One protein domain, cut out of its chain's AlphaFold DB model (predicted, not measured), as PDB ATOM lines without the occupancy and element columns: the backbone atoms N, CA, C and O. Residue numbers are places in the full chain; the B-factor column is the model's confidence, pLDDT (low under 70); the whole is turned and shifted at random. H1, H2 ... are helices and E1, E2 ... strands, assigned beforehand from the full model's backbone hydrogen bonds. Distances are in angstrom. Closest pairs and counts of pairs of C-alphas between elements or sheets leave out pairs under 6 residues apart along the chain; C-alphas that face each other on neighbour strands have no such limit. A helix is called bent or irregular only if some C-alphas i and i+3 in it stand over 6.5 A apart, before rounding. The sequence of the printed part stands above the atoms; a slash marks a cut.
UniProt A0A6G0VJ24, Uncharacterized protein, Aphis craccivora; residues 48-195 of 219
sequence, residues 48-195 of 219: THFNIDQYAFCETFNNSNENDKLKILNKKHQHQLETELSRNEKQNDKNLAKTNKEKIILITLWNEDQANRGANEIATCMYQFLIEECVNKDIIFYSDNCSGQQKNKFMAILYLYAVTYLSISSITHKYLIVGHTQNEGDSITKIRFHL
ATOM      1  N   THR A  48     150.933 286.255 172.473       57.12
ATOM      2  CA  THR A  48     151.241 287.149 173.611       57.12
ATOM      3  C   THR A  48     151.247 286.457 174.972       57.12
ATOM      4  O   THR A  48     151.934 286.919 175.888       57.12
ATOM      5  N   HIS A  49     150.494 285.367 175.131       58.09
ATOM      6  CA  HIS A  49     150.296 284.690 176.417       58.09
ATOM      7  C   HIS A  49     150.821 283.248 176.433       58.09
ATOM      8  O   HIS A  49     151.119 282.730 177.509       58.09
ATOM      9  N   PHE A  50     151.027 282.620 175.271       55.44
ATOM     10  CA  PHE A  50     151.722 281.336 175.160       55.44
ATOM     11  C   PHE A  50     153.201 281.557 174.813       55.44
ATOM     12  O   PHE A  50     153.648 281.306 173.701       55.44
ATOM     13  N   ASN A  51     153.995 282.001 175.792       51.75
ATOM     14  CA  ASN A  51     155.453 282.019 175.643       51.75
ATOM     15  C   ASN A  51     155.981 280.580 175.587       51.75
ATOM     16  O   ASN A  51     155.965 279.864 176.594       51.75
ATOM     17  N   ILE A  52     156.405 280.149 174.403       49.88
ATOM     18  CA  ILE A  52     157.233 278.960 174.193       49.88
ATOM     19  C   ILE A  52     158.641 279.327 174.697       49.88
ATOM     20  O   ILE A  52     159.080 280.453 174.498       49.88
ATOM     21  N   ASP A  53     159.299 278.404 175.390       47.84
ATOM     22  CA  ASP A  53     160.657 278.503 175.951       47.84
ATOM     23  C   ASP A  53     160.825 279.139 177.338       47.84
ATOM     24  O   ASP A  53     161.097 280.324 177.522       47.84
ATOM     25  N   GLN A  54     160.797 278.255 178.338       49.66
ATOM     26  CA  GLN A  54     161.616 278.373 179.549       49.66
ATOM     27  C   GLN A  54     162.246 277.010 179.860       49.66
ATOM     28  O   GLN A  54     162.041 276.434 180.923       49.66
ATOM     29  N   TYR A  55     162.969 276.459 178.890       54.16
ATOM     30  CA  TYR A  55     163.856 275.327 179.127       54.16
ATOM     31  C   TYR A  55     165.251 275.885 179.445       54.16
ATOM     32  O   TYR A  55     165.658 276.885 178.859       54.16
ATOM     33  N   ALA A  56     165.968 275.260 180.376       58.72
ATOM     34  CA  ALA A  56     167.375 275.507 180.714       58.72
ATOM     35  C   ALA A  56     167.746 276.556 181.786       58.72
ATOM     36  O   ALA A  56     168.938 276.786 181.975       58.72
ATOM     37  N   PHE A  57     166.840 277.152 182.576       66.00
ATOM     38  CA  PHE A  57     167.307 278.072 183.638       66.00
ATOM     39  C   PHE A  57     168.106 277.357 184.751       66.00
ATOM     40  O   PHE A  57     169.203 277.794 185.102       66.00
ATOM     41  N   CYS A  58     167.590 276.242 185.283       62.25
ATOM     42  CA  CYS A  58     168.246 275.508 186.374       62.25
ATOM     43  C   CYS A  58     169.557 274.841 185.936       62.25
ATOM     44  O   CYS A  58     170.539 274.872 186.674       62.25
ATOM     45  N   GLU A  59     169.604 274.307 184.715       65.88
ATOM     46  CA  GLU A  59     170.837 273.775 184.123       65.88
ATOM     47  C   GLU A  59     171.871 274.880 183.892       65.88
ATOM     48  O   GLU A  59     173.031 274.722 184.265       65.88
ATOM     49  N   THR A  60     171.451 276.044 183.377       68.69
ATOM     50  CA  THR A  60     172.344 277.204 183.211       68.69
ATOM     51  C   THR A  60     172.931 277.659 184.548       68.69
ATOM     52  O   THR A  60     174.116 277.978 184.609       68.69
ATOM     53  N   PHE A  61     172.147 277.648 185.635       70.50
ATOM     54  CA  PHE A  61     172.661 277.972 186.971       70.50
ATOM     55  C   PHE A  61     173.728 276.971 187.433       70.50
ATOM     56  O   PHE A  61     174.799 277.386 187.876       70.50
ATOM     57  N   ASN A  62     173.460 275.668 187.313       74.81
ATOM     58  CA  ASN A  62     174.397 274.625 187.744       74.81
ATOM     59  C   ASN A  62     175.718 274.666 186.961       74.81
ATOM     60  O   ASN A  62     176.771 274.406 187.539       74.81
ATOM     61  N   ASN A  63     175.663 275.066 185.688       78.44
ATOM     62  CA  ASN A  63     176.821 275.137 184.795       78.44
ATOM     63  C   ASN A  63     177.569 276.487 184.837       78.44
ATOM     64  O   ASN A  63     178.592 276.637 184.173       78.44
ATOM     65  N   SER A  64     177.074 277.481 185.582       79.00
ATOM     66  CA  SER A  64     177.666 278.829 185.635       79.00
ATOM     67  C   SER A  64     178.718 278.994 186.745       79.00
ATOM     68  O   SER A  64     178.719 278.268 187.737       79.00
ATOM     69  N   ASN A  65     179.652 279.938 186.574       84.44
ATOM     70  CA  ASN A  65     180.721 280.228 187.544       84.44
ATOM     71  C   ASN A  65     180.191 280.957 188.805       84.44
ATOM     72  O   ASN A  65     179.075 281.470 188.807       84.44
ATOM     73  N   GLU A  66     180.989 281.048 189.877       76.31
ATOM     74  CA  GLU A  66     180.560 281.646 191.160       76.31
ATOM     75  C   GLU A  66     180.113 283.120 191.054       76.31
ATOM     76  O   GLU A  66     179.125 283.522 191.673       76.31
ATOM     77  N   ASN A  67     180.765 283.921 190.206       76.44
ATOM     78  CA  ASN A  67     180.387 285.324 189.988       76.44
ATOM     79  C   ASN A  67     179.037 285.465 189.264       76.44
ATOM     80  O   ASN A  67     178.283 286.406 189.523       76.44
ATOM     81  N   ASP A  68     178.711 284.537 188.366       73.69
ATOM     82  CA  ASP A  68     177.448 284.520 187.632       73.69
ATOM     83  C   ASP A  68     176.329 283.858 188.446       73.69
ATOM     84  O   ASP A  68     175.190 284.333 188.409       73.69
ATOM     85  N   LYS A  69     176.648 282.877 189.298       76.06
ATOM     86  CA  LYS A  69     175.709 282.345 190.297       76.06
ATOM     87  C   LYS A  69     175.204 283.440 191.228       76.06
ATOM     88  O   LYS A  69     173.999 283.507 191.440       76.06
ATOM     89  N   LEU A  70     176.064 284.341 191.711       74.12
ATOM     90  CA  LEU A  70     175.660 285.496 192.533       74.12
ATOM     91  C   LEU A  70     174.651 286.414 191.818       74.12
ATOM     92  O   LEU A  70     173.692 286.883 192.433       74.12
ATOM     93  N   LYS A  71     174.801 286.613 190.501       74.31
ATOM     94  CA  LYS A  71     173.860 287.407 189.681       74.31
ATOM     95  C   LYS A  71     172.540 286.675 189.416       74.31
ATOM     96  O   LYS A  71     171.506 287.313 189.209       74.31
ATOM     97  N   ILE A  72     172.568 285.343 189.394       72.94
ATOM     98  CA  ILE A  72     171.428 284.481 189.050       72.94
ATOM     99  C   ILE A  72     170.725 283.937 190.316       72.94
ATOM    100  O   ILE A  72     169.587 283.477 190.239       72.94
ATOM    101  N   LEU A  73     171.325 284.083 191.502       79.00
ATOM    102  CA  LEU A  73     170.825 283.569 192.783       79.00
ATOM    103  C   LEU A  73     169.425 284.090 193.121       79.00
ATOM    104  O   LEU A  73     168.541 283.307 193.457       79.00
ATOM    105  N   ASN A  74     169.192 285.394 192.946       78.12
ATOM    106  CA  ASN A  74     167.872 285.993 193.163       78.12
ATOM    107  C   ASN A  74     166.810 285.395 192.228       78.12
ATOM    108  O   ASN A  74     165.681 285.155 192.648       78.12
ATOM    109  N   LYS A  75     167.178 285.101 190.972       75.88
ATOM    110  CA  LYS A  75     166.283 284.443 190.010       75.88
ATOM    111  C   LYS A  75     166.038 282.976 190.376       75.88
ATOM    112  O   LYS A  75     164.920 282.502 190.218       75.88
ATOM    113  N   LYS A  76     167.044 282.272 190.907       76.75
ATOM    114  CA  LYS A  76     166.898 280.903 191.423       76.75
ATOM    115  C   LYS A  76     165.958 280.847 192.624       76.75
ATOM    116  O   LYS A  76     165.057 280.017 192.634       76.75
ATOM    117  N   HIS A  77     166.124 281.752 193.585       78.81
ATOM    118  CA  HIS A  77     165.231 281.842 194.737       78.81
ATOM    119  C   HIS A  77     163.794 282.161 194.303       78.81
ATOM    120  O   HIS A  77     162.853 281.506 194.740       78.81
ATOM    121  N   GLN A  78     163.620 283.098 193.365       78.00
ATOM    122  CA  GLN A  78     162.304 283.391 192.801       78.00
ATOM    123  C   GLN A  78     161.682 282.165 192.105       78.00
ATOM    124  O   GLN A  78     160.516 281.868 192.341       78.00
ATOM    125  N   HIS A  79     162.452 281.422 191.308       75.94
ATOM    126  CA  HIS A  79     161.985 280.193 190.658       75.94
ATOM    127  C   HIS A  79     161.559 279.108 191.668       75.94
ATOM    128  O   HIS A  79     160.556 278.421 191.463       75.94
ATOM    129  N   GLN A  80     162.283 278.973 192.784       77.00
ATOM    130  CA  GLN A  80     161.922 278.056 193.873       77.00
ATOM    131  C   GLN A  80     160.605 278.468 194.546       77.00
ATOM    132  O   GLN A  80     159.717 277.632 194.698       77.00
ATOM    133  N   LEU A  81     160.439 279.757 194.856       79.75
ATOM    134  CA  LEU A  81     159.189 280.289 195.412       79.75
ATOM    135  C   LEU A  81     158.004 280.076 194.460       79.75
ATOM    136  O   LEU A  81     156.935 279.642 194.880       79.75
ATOM    137  N   GLU A  82     158.183 280.341 193.164       76.56
ATOM    138  CA  GLU A  82     157.153 280.098 192.147       76.56
ATOM    139  C   GLU A  82     156.777 278.610 192.069       76.56
ATOM    140  O   GLU A  82     155.598 278.270 191.938       76.56
ATOM    141  N   THR A  83     157.758 277.718 192.232       75.62
ATOM    142  CA  THR A  83     157.540 276.266 192.294       75.62
ATOM    143  C   THR A  83     156.683 275.868 193.494       75.62
ATOM    144  O   THR A  83     155.729 275.105 193.340       75.62
ATOM    145  N   GLU A  84     156.973 276.398 194.682       81.25
ATOM    146  CA  GLU A  84     156.182 276.132 195.890       81.25
ATOM    147  C   GLU A  84     154.753 276.675 195.775       81.25
ATOM    148  O   GLU A  84     153.791 275.962 196.068       81.25
ATOM    149  N   LEU A  85     154.596 277.903 195.273       82.62
ATOM    150  CA  LEU A  85     153.284 278.508 195.045       82.62
ATOM    151  C   LEU A  85     152.443 277.691 194.056       82.62
ATOM    152  O   LEU A  85     151.269 277.441 194.322       82.62
ATOM    153  N   SER A  86     153.045 277.216 192.961       78.75
ATOM    154  CA  SER A  86     152.359 276.374 191.971       78.75
ATOM    155  C   SER A  86     151.912 275.027 192.557       78.75
ATOM    156  O   SER A  86     150.805 274.556 192.276       78.75
ATOM    157  N   ARG A  87     152.735 274.416 193.420       80.69
ATOM    158  CA  ARG A  87     152.379 273.176 194.132       80.69
ATOM    159  C   ARG A  87     151.211 273.393 195.092       80.69
ATOM    160  O   ARG A  87     150.265 272.606 195.077       80.69
ATOM    161  N   ASN A  88     151.246 274.479 195.861       82.44
ATOM    162  CA  ASN A  88     150.159 274.848 196.769       82.44
ATOM    163  C   ASN A  88     148.858 275.121 196.005       82.44
ATOM    164  O   ASN A  88     147.797 274.638 196.397       82.44
ATOM    165  N   GLU A  89     148.935 275.821 194.872       83.19
ATOM    166  CA  GLU A  89     147.787 276.057 193.994       83.19
ATOM    167  C   GLU A  89     147.189 274.742 193.470       83.19
ATOM    168  O   GLU A  89     145.984 274.524 193.591       83.19
ATOM    169  N   LYS A  90     148.027 273.818 192.971       81.56
ATOM    170  CA  LYS A  90     147.578 272.483 192.535       81.56
ATOM    171  C   LYS A  90     146.895 271.718 193.667       81.56
ATOM    172  O   LYS A  90     145.885 271.055 193.434       81.56
ATOM    173  N   GLN A  91     147.420 271.798 194.888       81.62
ATOM    174  CA  GLN A  91     146.813 271.131 196.038       81.62
ATOM    175  C   GLN A  91     145.457 271.744 196.413       81.62
ATOM    176  O   GLN A  91     144.517 271.012 196.733       81.62
ATOM    177  N   ASN A  92     145.328 273.067 196.321       84.50
ATOM    178  CA  ASN A  92     144.063 273.759 196.546       84.50
ATOM    179  C   ASN A  92     143.012 273.348 195.510       84.50
ATOM    180  O   ASN A  92     141.896 272.996 195.888       84.50
ATOM    181  N   ASP A  93     143.387 273.279 194.232       81.44
ATOM    182  CA  ASP A  93     142.498 272.819 193.163       81.44
ATOM    183  C   ASP A  93     142.100 271.344 193.337       81.44
ATOM    184  O   ASP A  93     140.937 270.987 193.139       81.44
ATOM    185  N   LYS A  94     143.027 270.479 193.784       80.38
ATOM    186  CA  LYS A  94     142.716 269.086 194.164       80.38
ATOM    187  C   LYS A  94     141.664 269.035 195.269       80.38
ATOM    188  O   LYS A  94     140.730 268.238 195.190       80.38
ATOM    189  N   ASN A  95     141.812 269.857 196.302       82.50
ATOM    190  CA  ASN A  95     140.865 269.902 197.413       82.50
ATOM    191  C   ASN A  95     139.499 270.432 196.957       82.50
ATOM    192  O   ASN A  95     138.476 269.851 197.310       82.50
ATOM    193  N   LEU A  96     139.485 271.462 196.111       80.50
ATOM    194  CA  LEU A  96     138.269 272.040 195.546       80.50
ATOM    195  C   LEU A  96     137.513 271.048 194.646       80.50
ATOM    196  O   LEU A  96     136.295 270.912 194.749       80.50
ATOM    197  N   ALA A  97     138.224 270.297 193.804       78.06
ATOM    198  CA  ALA A  97     137.617 269.258 192.973       78.06
ATOM    199  C   ALA A  97     137.062 268.093 193.813       78.06
ATOM    200  O   ALA A  97     136.043 267.499 193.466       78.06
ATOM    201  N   LYS A  98     137.691 267.772 194.954       77.19
ATOM    202  CA  LYS A  98     137.162 266.766 195.892       77.19
ATOM    203  C   LYS A  98     135.867 267.217 196.563       77.19
ATOM    204  O   LYS A  98     134.992 266.375 196.764       77.19
ATOM    205  N   THR A  99     135.767 268.494 196.934       78.75
ATOM    206  CA  THR A  99     134.580 269.045 197.601       78.75
ATOM    207  C   THR A  99     133.444 269.334 196.624       78.75
ATOM    208  O   THR A  99     132.286 269.265 197.023       78.75
ATOM    209  N   ASN A 100     133.746 269.596 195.347       78.69
ATOM    210  CA  ASN A 100     132.759 269.960 194.331       78.69
ATOM    211  C   ASN A 100     132.844 269.089 193.063       78.69
ATOM    212  O   ASN A 100     133.053 269.586 191.956       78.69
ATOM    213  N   LYS A 101     132.668 267.772 193.230       70.94
ATOM    214  CA  LYS A 101     132.812 266.771 192.150       70.94
ATOM    215  C   LYS A 101     131.809 266.920 191.003       70.94
ATOM    216  O   LYS A 101     132.113 266.545 189.876       70.94
ATOM    217  N   GLU A 102     130.619 267.441 191.291       69.75
ATOM    218  CA  GLU A 102     129.549 267.630 190.301       69.75
ATOM    219  C   GLU A 102     129.874 268.765 189.326       69.75
ATOM    220  O   GLU A 102     129.508 268.701 188.154       69.75
ATOM    221  N   LYS A 103     130.589 269.795 189.800       72.56
ATOM    222  CA  LYS A 103     130.843 271.019 189.038       72.56
ATOM    223  C   LYS A 103     132.274 271.132 188.531       72.56
ATOM    224  O   LYS A 103     132.463 271.743 187.489       72.56
ATOM    225  N   ILE A 104     133.265 270.584 189.236       74.56
ATOM    226  CA  ILE A 104     134.685 270.805 188.932       74.56
ATOM    227  C   ILE A 104     135.379 269.485 188.606       74.56
ATOM    228  O   ILE A 104     135.422 268.574 189.432       74.56
ATOM    229  N   ILE A 105     135.993 269.417 187.424       74.69
ATOM    230  CA  ILE A 105     136.856 268.301 187.031       74.69
ATOM    231  C   ILE A 105     138.303 268.783 186.982       74.69
ATOM    232  O   ILE A 105     138.659 269.641 186.177       74.69
ATOM    233  N   LEU A 106     139.146 268.184 187.825       72.56
ATOM    234  CA  LEU A 106     140.597 268.341 187.772       72.56
ATOM    235  C   LEU A 106     141.224 267.173 187.010       72.56
ATOM    236  O   LEU A 106     140.942 266.012 187.325       72.56
ATOM    237  N   ILE A 107     142.093 267.487 186.050       72.69
ATOM    238  CA  ILE A 107     142.710 266.509 185.152       72.69
ATOM    239  C   ILE A 107     144.210 266.762 185.089       72.69
ATOM    240  O   ILE A 107     144.639 267.841 184.691       72.69
ATOM    241  N   THR A 108     145.014 265.759 185.431       63.94
ATOM    242  CA  THR A 108     146.470 265.788 185.244       63.94
ATOM    243  C   THR A 108     146.845 264.973 184.012       63.94
ATOM    244  O   THR A 108     146.631 263.762 183.975       63.94
ATOM    245  N   LEU A 109     147.384 265.636 182.996       65.19
ATOM    246  CA  LEU A 109     147.719 265.055 181.702       65.19
ATOM    247  C   LEU A 109     149.171 264.561 181.693       65.19
ATOM    248  O   LEU A 109     150.081 265.389 181.693       65.19
ATOM    249  N   TRP A 110     149.395 263.239 181.676       60.44
ATOM    250  CA  TRP A 110     150.737 262.651 181.529       60.44
ATOM    251  C   TRP A 110     150.724 261.208 181.005       60.44
ATOM    252  O   TRP A 110     149.871 260.421 181.410       60.44
ATOM    253  N   ASN A 111     151.692 260.879 180.138       49.97
ATOM    254  CA  ASN A 111     152.526 259.670 180.220       49.97
ATOM    255  C   ASN A 111     153.589 259.676 179.110       49.97
ATOM    256  O   ASN A 111     153.317 259.297 177.970       49.97
ATOM    257  N   GLU A 112     154.806 260.060 179.489       44.03
ATOM    258  CA  GLU A 112     156.030 259.976 178.677       44.03
ATOM    259  C   GLU A 112     156.311 258.524 178.223       44.03
ATOM    260  O   GLU A 112     156.725 258.296 177.092       44.03
ATOM    261  N   ASP A 113     155.909 257.535 179.035       45.75
ATOM    262  CA  ASP A 113     156.048 256.096 178.749       45.75
ATOM    263  C   ASP A 113     154.898 255.481 177.923       45.75
ATOM    264  O   ASP A 113     154.909 254.281 177.640       45.75
ATOM    265  N   GLN A 114     153.849 256.241 177.577       46.41
ATOM    266  CA  GLN A 114     152.656 255.700 176.890       46.41
ATOM    267  C   GLN A 114     152.282 256.442 175.599       46.41
ATOM    268  O   GLN A 114     151.319 256.051 174.931       46.41
ATOM    269  N   ALA A 115     153.001 257.502 175.225       47.47
ATOM    270  CA  ALA A 115     152.587 258.379 174.135       47.47
ATOM    271  C   ALA A 115     153.684 258.587 173.080       47.47
ATOM    272  O   ALA A 115     154.285 259.650 172.987       47.47
ATOM    273  N   ASN A 116     153.803 257.635 172.150       50.53
ATOM    274  CA  ASN A 116     154.297 257.902 170.788       50.53
ATOM    275  C   ASN A 116     153.271 258.708 169.960       50.53
ATOM    276  O   ASN A 116     153.096 258.465 168.768       50.53
ATOM    277  N   ARG A 117     152.519 259.616 170.594       60.38
ATOM    278  CA  ARG A 117     151.322 260.207 169.996       60.38
ATOM    279  C   ARG A 117     151.538 261.650 169.580       60.38
ATOM    280  O   ARG A 117     152.003 262.478 170.361       60.38
ATOM    281  N   GLY A 118     151.173 261.954 168.338       65.75
ATOM    282  CA  GLY A 118     151.232 263.311 167.804       65.75
ATOM    283  C   GLY A 118     150.191 264.221 168.464       65.75
ATOM    284  O   GLY A 118     149.151 263.760 168.935       65.75
ATOM    285  N   ALA A 119     150.423 265.536 168.434       68.62
ATOM    286  CA  ALA A 119     149.504 266.552 168.967       68.62
ATOM    287  C   ALA A 119     148.030 266.360 168.539       68.62
ATOM    288  O   ALA A 119     147.114 266.620 169.318       68.62
ATOM    289  N   ASN A 120     147.793 265.869 167.318       71.25
ATOM    290  CA  ASN A 120     146.451 265.617 166.782       71.25
ATOM    291  C   ASN A 120     145.724 264.456 167.480       71.25
ATOM    292  O   ASN A 120     144.509 264.512 167.681       71.25
ATOM    293  N   GLU A 121     146.447 263.404 167.857       73.62
ATOM    294  CA  GLU A 121     145.866 262.241 168.533       73.62
ATOM    295  C   GLU A 121     145.491 262.597 169.970       73.62
ATOM    296  O   GLU A 121     144.395 262.266 170.423       73.62
ATOM    297  N   ILE A 122     146.360 263.355 170.650       74.50
ATOM    298  CA  ILE A 122     146.077 263.908 171.978       74.50
ATOM    299  C   ILE A 122     144.823 264.787 171.914       74.50
ATOM    300  O   ILE A 122     143.894 264.579 172.693       74.50
ATOM    301  N   ALA A 123     144.743 265.705 170.944       75.00
ATOM    302  CA  ALA A 123     143.579 266.571 170.773       75.00
ATOM    303  C   ALA A 123     142.281 265.778 170.520       75.00
ATOM    304  O   ALA A 123     141.238 266.103 171.083       75.00
ATOM    305  N   THR A 124     142.335 264.705 169.726       77.06
ATOM    306  CA  THR A 124     141.155 263.867 169.447       77.06
ATOM    307  C   THR A 124     140.670 263.137 170.700       77.06
ATOM    308  O   THR A 124     139.474 263.149 170.994       77.06
ATOM    309  N   CYS A 125     141.586 262.555 171.480       75.75
ATOM    310  CA  CYS A 125     141.233 261.917 172.749       75.75
ATOM    311  C   CYS A 125     140.642 262.924 173.747       75.75
ATOM    312  O   CYS A 125     139.653 262.626 174.416       75.75
ATOM    313  N   MET A 126     141.209 264.132 173.816       80.25
ATOM    314  CA  MET A 126     140.680 265.207 174.659       80.25
ATOM    315  C   MET A 126     139.278 265.619 174.232       80.25
ATOM    316  O   MET A 126     138.407 265.795 175.077       80.25
ATOM    317  N   TYR A 127     139.037 265.733 172.928       83.12
ATOM    318  CA  TYR A 127     137.723 266.077 172.403       83.12
ATOM    319  C   TYR A 127     136.646 265.074 172.825       83.12
ATOM    320  O   TYR A 127     135.592 265.479 173.312       83.12
ATOM    321  N   GLN A 128     136.923 263.775 172.692       81.06
ATOM    322  CA  GLN A 128     135.989 262.720 173.098       81.06
ATOM    323  C   GLN A 128     135.681 262.793 174.596       81.06
ATOM    324  O   GLN A 128     134.517 262.820 174.988       81.06
ATOM    325  N   PHE A 129     136.715 262.942 175.423       82.75
ATOM    326  CA  PHE A 129     136.556 263.085 176.867       82.75
ATOM    327  C   PHE A 129     135.703 264.308 177.258       82.75
ATOM    328  O   PHE A 129     134.853 264.226 178.146       82.75
ATOM    329  N   LEU A 130     135.890 265.445 176.579       84.56
ATOM    330  CA  LEU A 130     135.123 266.666 176.843       84.56
ATOM    331  C   LEU A 130     133.621 266.488 176.574       84.56
ATOM    332  O   LEU A 130     132.800 267.040 177.306       84.56
ATOM    333  N   ILE A 131     133.255 265.720 175.546       84.25
ATOM    334  CA  ILE A 131     131.851 265.461 175.199       84.25
ATOM    335  C   ILE A 131     131.216 264.466 176.168       84.25
ATOM    336  O   ILE A 131     130.067 264.653 176.560       84.25
ATOM    337  N   GLU A 132     131.944 263.411 176.528       81.56
ATOM    338  CA  GLU A 132     131.400 262.311 177.329       81.56
ATOM    339  C   GLU A 132     131.255 262.690 178.809       81.56
ATOM    340  O   GLU A 132     130.247 262.360 179.431       81.56
ATOM    341  N   GLU A 133     132.222 263.422 179.368       78.56
ATOM    342  CA  GLU A 133     132.357 263.553 180.827       78.56
ATOM    343  C   GLU A 133     132.175 264.987 181.354       78.56
ATOM    344  O   GLU A 133     131.941 265.186 182.553       78.56
ATOM    345  N   CYS A 134     132.275 266.003 180.487       80.19
ATOM    346  CA  CYS A 134     132.493 267.389 180.926       80.19
ATOM    347  C   CYS A 134     131.353 268.374 180.637       80.19
ATOM    348  O   CYS A 134     131.517 269.583 180.822       80.19
ATOM    349  N   VAL A 135     130.190 267.886 180.212       82.19
ATOM    350  CA  VAL A 135     129.021 268.735 179.951       82.19
ATOM    351  C   VAL A 135     128.581 269.456 181.234       82.19
ATOM    352  O   VAL A 135     128.408 268.832 182.277       82.19
ATOM    353  N   ASN A 136     128.383 270.772 181.142       83.69
ATOM    354  CA  ASN A 136     127.997 271.712 182.203       83.69
ATOM    355  C   ASN A 136     128.965 271.800 183.397       83.69
ATOM    356  O   ASN A 136     128.563 272.225 184.481       83.69
ATOM    357  N   LYS A 137     130.239 271.439 183.204       81.81
ATOM    358  CA  LYS A 137     131.267 271.465 184.256       81.81
ATOM    359  C   LYS A 137     132.345 272.513 183.988       81.81
ATOM    360  O   LYS A 137     132.568 272.930 182.850       81.81
ATOM    361  N   ASP A 138     132.995 272.937 185.064       83.38
ATOM    362  CA  ASP A 138     134.217 273.731 185.074       83.38
ATOM    363  C   ASP A 138     135.419 272.780 185.083       83.38
ATOM    364  O   ASP A 138     135.530 271.886 185.925       83.38
ATOM    365  N   ILE A 139     136.321 272.945 184.123       83.94
ATOM    366  CA  ILE A 139     137.418 272.002 183.896       83.94
ATOM    367  C   ILE A 139     138.744 272.689 184.182       83.94
ATOM    368  O   ILE A 139     139.014 273.776 183.667       83.94
ATOM    369  N   ILE A 140     139.595 272.030 184.962       83.31
ATOM    370  CA  ILE A 140     140.958 272.467 185.242       83.31
ATOM    371  C   ILE A 140     141.918 271.378 184.754       83.31
ATOM    372  O   ILE A 140     142.046 270.312 185.359       83.31
ATOM    373  N   PHE A 141     142.605 271.655 183.652       83.94
ATOM    374  CA  PHE A 141     143.685 270.827 183.134       83.94
ATOM    375  C   PHE A 141     145.016 271.258 183.741       83.94
ATOM    376  O   PHE A 141     145.355 272.438 183.730       83.94
ATOM    377  N   TYR A 142     145.797 270.292 184.199       79.00
ATOM    378  CA  TYR A 142     147.207 270.425 184.527       79.00
ATOM    379  C   TYR A 142     148.009 269.592 183.533       79.00
ATOM    380  O   TYR A 142     147.836 268.375 183.484       79.00
ATOM    381  N   SER A 143     148.894 270.221 182.767       76.31
ATOM    382  CA  SER A 143     149.817 269.509 181.880       76.31
ATOM    383  C   SER A 143     151.257 269.922 182.093       76.31
ATOM    384  O   SER A 143     151.560 270.970 182.664       76.31
ATOM    385  N   ASP A 144     152.157 269.120 181.552       72.62
ATOM    386  CA  ASP A 144     153.522 269.541 181.321       72.62
ATOM    387  C   ASP A 144     153.609 270.678 180.293       72.62
ATOM    388  O   ASP A 144     152.689 270.945 179.513       72.62
ATOM    389  N   ASN A 145     154.735 271.385 180.318       70.38
ATOM    390  CA  ASN A 145     155.018 272.519 179.440       70.38
ATOM    391  C   ASN A 145     155.644 272.059 178.105       70.38
ATOM    392  O   ASN A 145     156.468 272.767 177.526       70.38
ATOM    393  N   CYS A 146     155.292 270.861 177.625       72.81
ATOM    394  CA  CYS A 146     155.808 270.319 176.373       72.81
ATOM    395  C   CYS A 146     155.086 270.956 175.180       72.81
ATOM    396  O   CYS A 146     153.892 270.728 174.945       72.81
ATOM    397  N   SER A 147     155.823 271.749 174.400       65.88
ATOM    398  CA  SER A 147     155.317 272.422 173.197       65.88
ATOM    399  C   SER A 147     154.896 271.442 172.100       65.88
ATOM    400  O   SER A 147     153.932 271.703 171.382       65.88
ATOM    401  N   GLY A 148     155.559 270.286 171.998       62.31
ATOM    402  CA  GLY A 148     155.243 269.257 171.005       62.31
ATOM    403  C   GLY A 148     153.907 268.549 171.246       62.31
ATOM    404  O   GLY A 148     153.252 268.140 170.289       62.31
ATOM    405  N   GLN A 149     153.465 268.445 172.503       65.75
ATOM    406  CA  GLN A 149     152.323 267.602 172.878       65.75
ATOM    407  C   GLN A 149     151.128 268.398 173.402       65.75
ATOM    408  O   GLN A 149     150.017 268.237 172.898       65.75
ATOM    409  N   GLN A 150     151.341 269.273 174.387       70.38
ATOM    410  CA  GLN A 150     150.244 269.844 175.180       70.38
ATOM    411  C   GLN A 150     150.148 271.365 175.076       70.38
ATOM    412  O   GLN A 150     149.052 271.927 175.115       70.38
ATOM    413  N   LYS A 151     151.281 272.043 174.880       74.25
ATOM    414  CA  LYS A 151     151.343 273.492 174.686       74.25
ATOM    415  C   LYS A 151     151.451 273.840 173.204       74.25
ATOM    416  O   LYS A 151     152.447 274.388 172.737       74.25
ATOM    417  N   ASN A 152     150.408 273.495 172.456       75.12
ATOM    418  CA  ASN A 152     150.331 273.742 171.020       75.12
ATOM    419  C   ASN A 152     148.996 274.368 170.599       75.12
ATOM    420  O   ASN A 152     148.016 274.414 171.345       75.12
ATOM    421  N   LYS A 153     148.973 274.826 169.346       77.31
ATOM    422  CA  LYS A 153     147.804 275.446 168.720       77.31
ATOM    423  C   LYS A 153     146.568 274.553 168.675       77.31
ATOM    424  O   LYS A 153     145.454 275.055 168.767       77.31
ATOM    425  N   PHE A 154     146.757 273.244 168.531       79.81
ATOM    426  CA  PHE A 154     145.655 272.296 168.395       79.81
ATOM    427  C   PHE A 154     144.868 272.190 169.701       79.81
ATOM    428  O   PHE A 154     143.643 272.285 169.675       79.81
ATOM    429  N   MET A 155     145.567 272.114 170.835       81.38
ATOM    430  CA  MET A 155     144.956 272.092 172.167       81.38
ATOM    431  C   MET A 155     144.194 273.385 172.474       81.38
ATOM    432  O   MET A 155     143.040 273.351 172.898       81.38
ATOM    433  N   ALA A 156     144.794 274.538 172.182       82.06
ATOM    434  CA  ALA A 156     144.148 275.826 172.415       82.06
ATOM    435  C   ALA A 156     142.899 276.035 171.530       82.06
ATOM    436  O   ALA A 156     141.870 276.510 172.018       82.06
ATOM    437  N   ILE A 157     142.948 275.637 170.252       83.19
ATOM    438  CA  ILE A 157     141.777 275.681 169.357       83.19
ATOM    439  C   ILE A 157     140.692 274.714 169.835       83.19
ATOM    440  O   ILE A 157     139.517 275.080 169.837       83.19
ATOM    441  N   LEU A 158     141.071 273.509 170.270       85.06
ATOM    442  CA  LEU A 158     140.140 272.517 170.797       85.06
ATOM    443  C   LEU A 158     139.368 273.055 172.004       85.06
ATOM    444  O   LEU A 158     138.145 272.958 172.028       85.06
ATOM    445  N   TYR A 159     140.048 273.651 172.985       86.06
ATOM    446  CA  TYR A 159     139.374 274.202 174.163       86.06
ATOM    447  C   TYR A 159     138.479 275.386 173.827       86.06
ATOM    448  O   TYR A 159     137.375 275.497 174.357       86.06
ATOM    449  N   LEU A 160     138.912 276.243 172.902       84.62
ATOM    450  CA  LEU A 160     138.079 277.345 172.440       84.62
ATOM    451  C   LEU A 160     136.822 276.832 171.727       84.62
ATOM    452  O   LEU A 160     135.726 277.330 171.979       84.62
ATOM    453  N   TYR A 161     136.958 275.812 170.878       86.31
ATOM    454  CA  TYR A 161     135.821 275.128 170.263       86.31
ATOM    455  C   TYR A 161     134.903 274.512 171.327       86.31
ATOM    456  O   TYR A 161     133.691 274.702 171.291       86.31
ATOM    457  N   ALA A 162     135.485 273.834 172.313       87.00
ATOM    458  CA  ALA A 162     134.760 273.170 173.380       87.00
ATOM    459  C   ALA A 162     133.909 274.156 174.193       87.00
ATOM    460  O   ALA A 162     132.718 273.941 174.329       87.00
ATOM    461  N   VAL A 163     134.456 275.291 174.633       85.88
ATOM    462  CA  VAL A 163     133.683 276.307 175.379       85.88
ATOM    463  C   VAL A 163     132.626 277.003 174.507       85.88
ATOM    464  O   VAL A 163     131.603 277.469 175.003       85.88
ATOM    465  N   THR A 164     132.863 277.119 173.198       83.88
ATOM    466  CA  THR A 164     131.954 277.857 172.301       83.88
ATOM    467  C   THR A 164     130.805 277.018 171.753       83.88
ATOM    468  O   THR A 164     129.746 277.583 171.456       83.88
ATOM    469  N   TYR A 165     131.011 275.709 171.591       83.94
ATOM    470  CA  TYR A 165     130.060 274.804 170.941       83.94
ATOM    471  C   TYR A 165     129.639 273.619 171.806       83.94
ATOM    472  O   TYR A 165     128.533 273.119 171.614       83.94
ATOM    473  N   LEU A 166     130.475 273.171 172.745       79.56
ATOM    474  CA  LEU A 166     130.050 272.217 173.763       79.56
ATOM    475  C   LEU A 166     129.495 273.022 174.942       79.56
ATOM    476  O   LEU A 166     129.970 274.116 175.236       79.56
ATOM    477  N   SER A 167     128.461 272.512 175.606       84.69
ATOM    478  CA  SER A 167     127.863 273.157 176.782       84.69
ATOM    479  C   SER A 167     128.793 273.048 177.998       84.69
ATOM    480  O   SER A 167     128.427 272.461 179.006       84.69
ATOM    481  N   ILE A 168     130.027 273.534 177.893       85.19
ATOM    482  CA  ILE A 168     131.050 273.526 178.939       85.19
ATOM    483  C   ILE A 168     131.095 274.923 179.552       85.19
ATOM    484  O   ILE A 168     131.107 275.920 178.834       85.19
ATOM    485  N   SER A 169     131.111 274.992 180.884       84.38
ATOM    486  CA  SER A 169     131.038 276.261 181.613       84.38
ATOM    487  C   SER A 169     132.345 277.046 181.491       84.38
ATOM    488  O   SER A 169     132.351 278.208 181.077       84.38
ATOM    489  N   SER A 170     133.470 276.397 181.795       84.31
ATOM    490  CA  SER A 170     134.793 276.995 181.660       84.31
ATOM    491  C   SER A 170     135.876 275.930 181.513       84.31
ATOM    492  O   SER A 170     135.742 274.808 182.002       84.31
ATOM    493  N   ILE A 171     136.965 276.290 180.832       86.31
ATOM    494  CA  ILE A 171     138.179 275.476 180.744       86.31
ATOM    495  C   ILE A 171     139.362 276.338 181.170       86.31
ATOM    496  O   ILE A 171     139.600 277.400 180.594       86.31
ATOM    497  N   THR A 172     140.115 275.858 182.156       84.81
ATOM    498  CA  THR A 172     141.376 276.443 182.617       84.81
ATOM    499  C   THR A 172     142.493 275.440 182.361       84.81
ATOM    500  O   THR A 172     142.428 274.318 182.849       84.81
ATOM    501  N   HIS A 173     143.530 275.823 181.614       83.62
ATOM    502  CA  HIS A 173     144.696 274.967 181.364       83.62
ATOM    503  C   HIS A 173     145.936 275.564 182.027       83.62
ATOM    504  O   HIS A 173     146.397 276.640 181.654       83.62
ATOM    505  N   LYS A 174     146.446 274.873 183.046       82.06
ATOM    506  CA  LYS A 174     147.616 275.243 183.839       82.06
ATOM    507  C   LYS A 174     148.807 274.377 183.428       82.06
ATOM    508  O   LYS A 174     148.697 273.156 183.330       82.06
ATOM    509  N   TYR A 175     149.951 275.019 183.214       78.81
ATOM    510  CA  TYR A 175     151.200 274.343 182.869       78.81
ATOM    511  C   TYR A 175     152.079 274.198 184.105       78.81
ATOM    512  O   TYR A 175     152.253 275.152 184.866       78.81
ATOM    513  N   LEU A 176     152.648 273.010 184.294       74.31
ATOM    514  CA  LEU A 176     153.628 272.753 185.340       74.31
ATOM    515  C   LEU A 176     154.935 273.506 185.043       74.31
ATOM    516  O   LEU A 176     155.360 273.618 183.889       74.31
ATOM    517  N   ILE A 177     155.574 274.017 186.097       69.81
ATOM    518  CA  ILE A 177     156.862 274.713 186.004       69.81
ATOM    519  C   ILE A 177     157.951 273.728 185.544       69.81
ATOM    520  O   ILE A 177     158.045 272.603 186.034       69.81
ATOM    521  N   VAL A 178     158.764 274.164 184.578       65.31
ATOM    522  CA  VAL A 178     159.814 273.365 183.923       65.31
ATOM    523  C   VAL A 178     160.977 273.098 184.883       65.31
ATOM    524  O   VAL A 178     161.353 273.982 185.646       65.31
ATOM    525  N   GLY A 179     161.580 271.905 184.821       54.75
ATOM    526  CA  GLY A 179     162.835 271.583 185.522       54.75
ATOM    527  C   GLY A 179     162.689 271.030 186.946       54.75
ATOM    528  O   GLY A 179     163.668 270.557 187.513       54.75
ATOM    529  N   HIS A 180     161.477 271.020 187.504       55.34
ATOM    530  CA  HIS A 180     161.157 270.383 188.791       55.34
ATOM    531  C   HIS A 180     159.804 269.662 188.743       55.34
ATOM    532  O   HIS A 180     159.055 269.647 189.726       55.34
ATOM    533  N   THR A 181     159.491 269.070 187.585       51.59
ATOM    534  CA  THR A 181     158.334 268.201 187.359       51.59
ATOM    535  C   THR A 181     158.484 266.919 188.172       51.59
ATOM    536  O   THR A 181     158.726 265.843 187.644       51.59
ATOM    537  N   GLN A 182     158.286 267.014 189.486       43.88
ATOM    538  CA  GLN A 182     157.786 265.886 190.253       43.88
ATOM    539  C   GLN A 182     156.313 265.763 189.872       43.88
ATOM    540  O   GLN A 182     155.412 266.278 190.540       43.88
ATOM    541  N   ASN A 183     156.075 265.186 188.696       50.09
ATOM    542  CA  ASN A 183     154.741 264.789 188.327       50.09
ATOM    543  C   ASN A 183     154.432 263.581 189.204       50.09
ATOM    544  O   ASN A 183     154.789 262.458 188.873       50.09
ATOM    545  N   GLU A 184     153.871 263.826 190.389       45.38
ATOM    546  CA  GLU A 184     153.221 262.770 191.148       45.38
ATOM    547  C   GLU A 184     152.176 262.172 190.207       45.38
ATOM    548  O   GLU A 184     151.107 262.752 190.005       45.38
ATOM    549  N   GLY A 185     152.512 261.037 189.593       46.88
ATOM    550  CA  GLY A 185     151.622 260.236 188.759       46.88
ATOM    551  C   GLY A 185     150.442 259.657 189.536       46.88
ATOM    552  O   GLY A 185     149.738 258.800 189.023       46.88
ATOM    553  N   ASP A 186     150.191 260.143 190.749       39.84
ATOM    554  CA  ASP A 186     149.209 259.624 191.665       39.84
ATOM    555  C   ASP A 186     148.363 260.759 192.243       39.84
ATOM    556  O   ASP A 186     148.843 261.766 192.766       39.84
ATOM    557  N   SER A 187     147.050 260.535 192.219       39.78
ATOM    558  CA  SER A 187     146.029 261.303 192.941       39.78
ATOM    559  C   SER A 187     145.528 262.587 192.257       39.78
ATOM    560  O   SER A 187     145.758 263.697 192.743       39.78
ATOM    561  N   ILE A 188     144.740 262.449 191.181       38.34
ATOM    562  CA  ILE A 188     143.257 262.581 191.164       38.34
ATOM    563  C   ILE A 188     142.752 262.679 189.710       38.34
ATOM    564  O   ILE A 188     143.280 263.433 188.902       38.34
ATOM    565  N   THR A 189     141.707 261.889 189.444       41.06
ATOM    566  CA  THR A 189     140.973 261.645 188.187       41.06
ATOM    567  C   THR A 189     141.787 261.029 187.045       41.06
ATOM    568  O   THR A 189     142.428 261.698 186.244       41.06
ATOM    569  N   LYS A 190     141.678 259.694 186.966       37.69
ATOM    570  CA  LYS A 190     141.994 258.834 185.818       37.69
ATOM    571  C   LYS A 190     141.639 259.523 184.489       37.69
ATOM    572  O   LYS A 190     140.489 259.451 184.071       37.69
ATOM    573  N   ILE A 191     142.636 259.960 183.721       39.78
ATOM    574  CA  ILE A 191     142.629 259.530 182.321       39.78
ATOM    575  C   ILE A 191     143.159 258.104 182.338       39.78
ATOM    576  O   ILE A 191     144.331 257.822 182.108       39.78
ATOM    577  N   ARG A 192     142.269 257.168 182.679       32.59
ATOM    578  CA  ARG A 192     142.490 255.781 182.300       32.59
ATOM    579  C   ARG A 192     142.268 255.793 180.798       32.59
ATOM    580  O   ARG A 192     141.129 255.671 180.360       32.59
ATOM    581  N   PHE A 193     143.342 255.943 180.025       35.84
ATOM    582  CA  PHE A 193     143.379 255.459 178.652       35.84
ATOM    583  C   PHE A 193     143.163 253.939 178.722       35.84
ATOM    584  O   PHE A 193     144.088 253.142 178.616       35.84
ATOM    585  N   HIS A 194     141.926 253.501 178.969       27.55
ATOM    586  CA  HIS A 194     141.484 252.237 178.421       27.55
ATOM    587  C   HIS A 194     141.483 252.483 176.929       27.55
ATOM    588  O   HIS A 194     140.544 253.083 176.421       27.55
ATOM    589  N   LEU A 195     142.624 252.149 176.318       28.73
ATOM    590  CA  LEU A 195     142.780 251.720 174.939       28.73
ATOM    591  C   LEU A 195     141.460 251.876 174.188       28.73
ATOM    592  O   LEU A 195     140.664 250.939 174.134       28.73
TER     593      LEU A 195
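AT A GLANCE: This is residues 48 to 195 of the 219 residues of an uncharacterized protein of Aphis craccivora (UniProt A0A6G0VJ24). A small wall of three parallel strands has one end of a long helix, H2, slanting over one face; the rest of H2 reaches past the sheet as an arm, with short H1 beside its far part. H3 and H4 lie side by side, and H4 only grazes the sheet. The 148 printed residues hold four named helices and three named strands, H1 H2 E1 H3 E2 H4 E3, class mixed, with sheet order E1 E2 E3. The whole is only just compact, close to loose, with a radius of gyration of the C-alphas of 17.3 A, and spans 55 by 34 by 31 A.

HOW THE PARTS SIT: Start at H1, residues 57 to 62; it touches residues 69 to 76 alone of H2, residues 66 to 99, closest at the C-alphas of Phe 61 and Lys 69, 6.3 A. H2 has a kink of 47 degrees near residue 73 and is irregular, C-alphas 71 and 74 being 7.1 A apart. H2 is on the sheet of E1, residues 104 to 109, E2, residues 138 to 143, and E3, residues 170 to 175, at a height of 12.1 A: two layers, a helix on one face of a sheet. Look for N 107 and O 140, 2.9 A, and N 141 and O 172, 2.8 A, within hydrogen-bond range. H3, residues 119 to 133, touches H4, residues 153 to 165, at Ala 123 and Met 155, C-alphas 5.9 A apart, at a shallow tilt of 23 degrees, the same way. E1, H3, E2 and E2, H4, E3 are strand-helix-strand units, parallel neighbours joined through a helix, with right-handed crossovers. Every O i to N i+4 pair is within hydrogen-bond range in H1, H3 and H4, and 27 of 30 in H2.

IN THESE COORDINATES: Find C-alpha 57 at (167.307, 278.072, 183.638), where H1 begins. H2 runs 48.1 A to C-alpha 99, H3 21.1 A and H4 17.9 A; E3 ends at C-alpha 175, (151.200, 274.343, 182.869).

THE WHOLE: The printed part has no cut and no long link; residues 176 to 195 hold no named element. Mean pLDDT of the printed part is 70.6, with residues 48 to 60, 108 to 119 and 177 to 195 among those under 70.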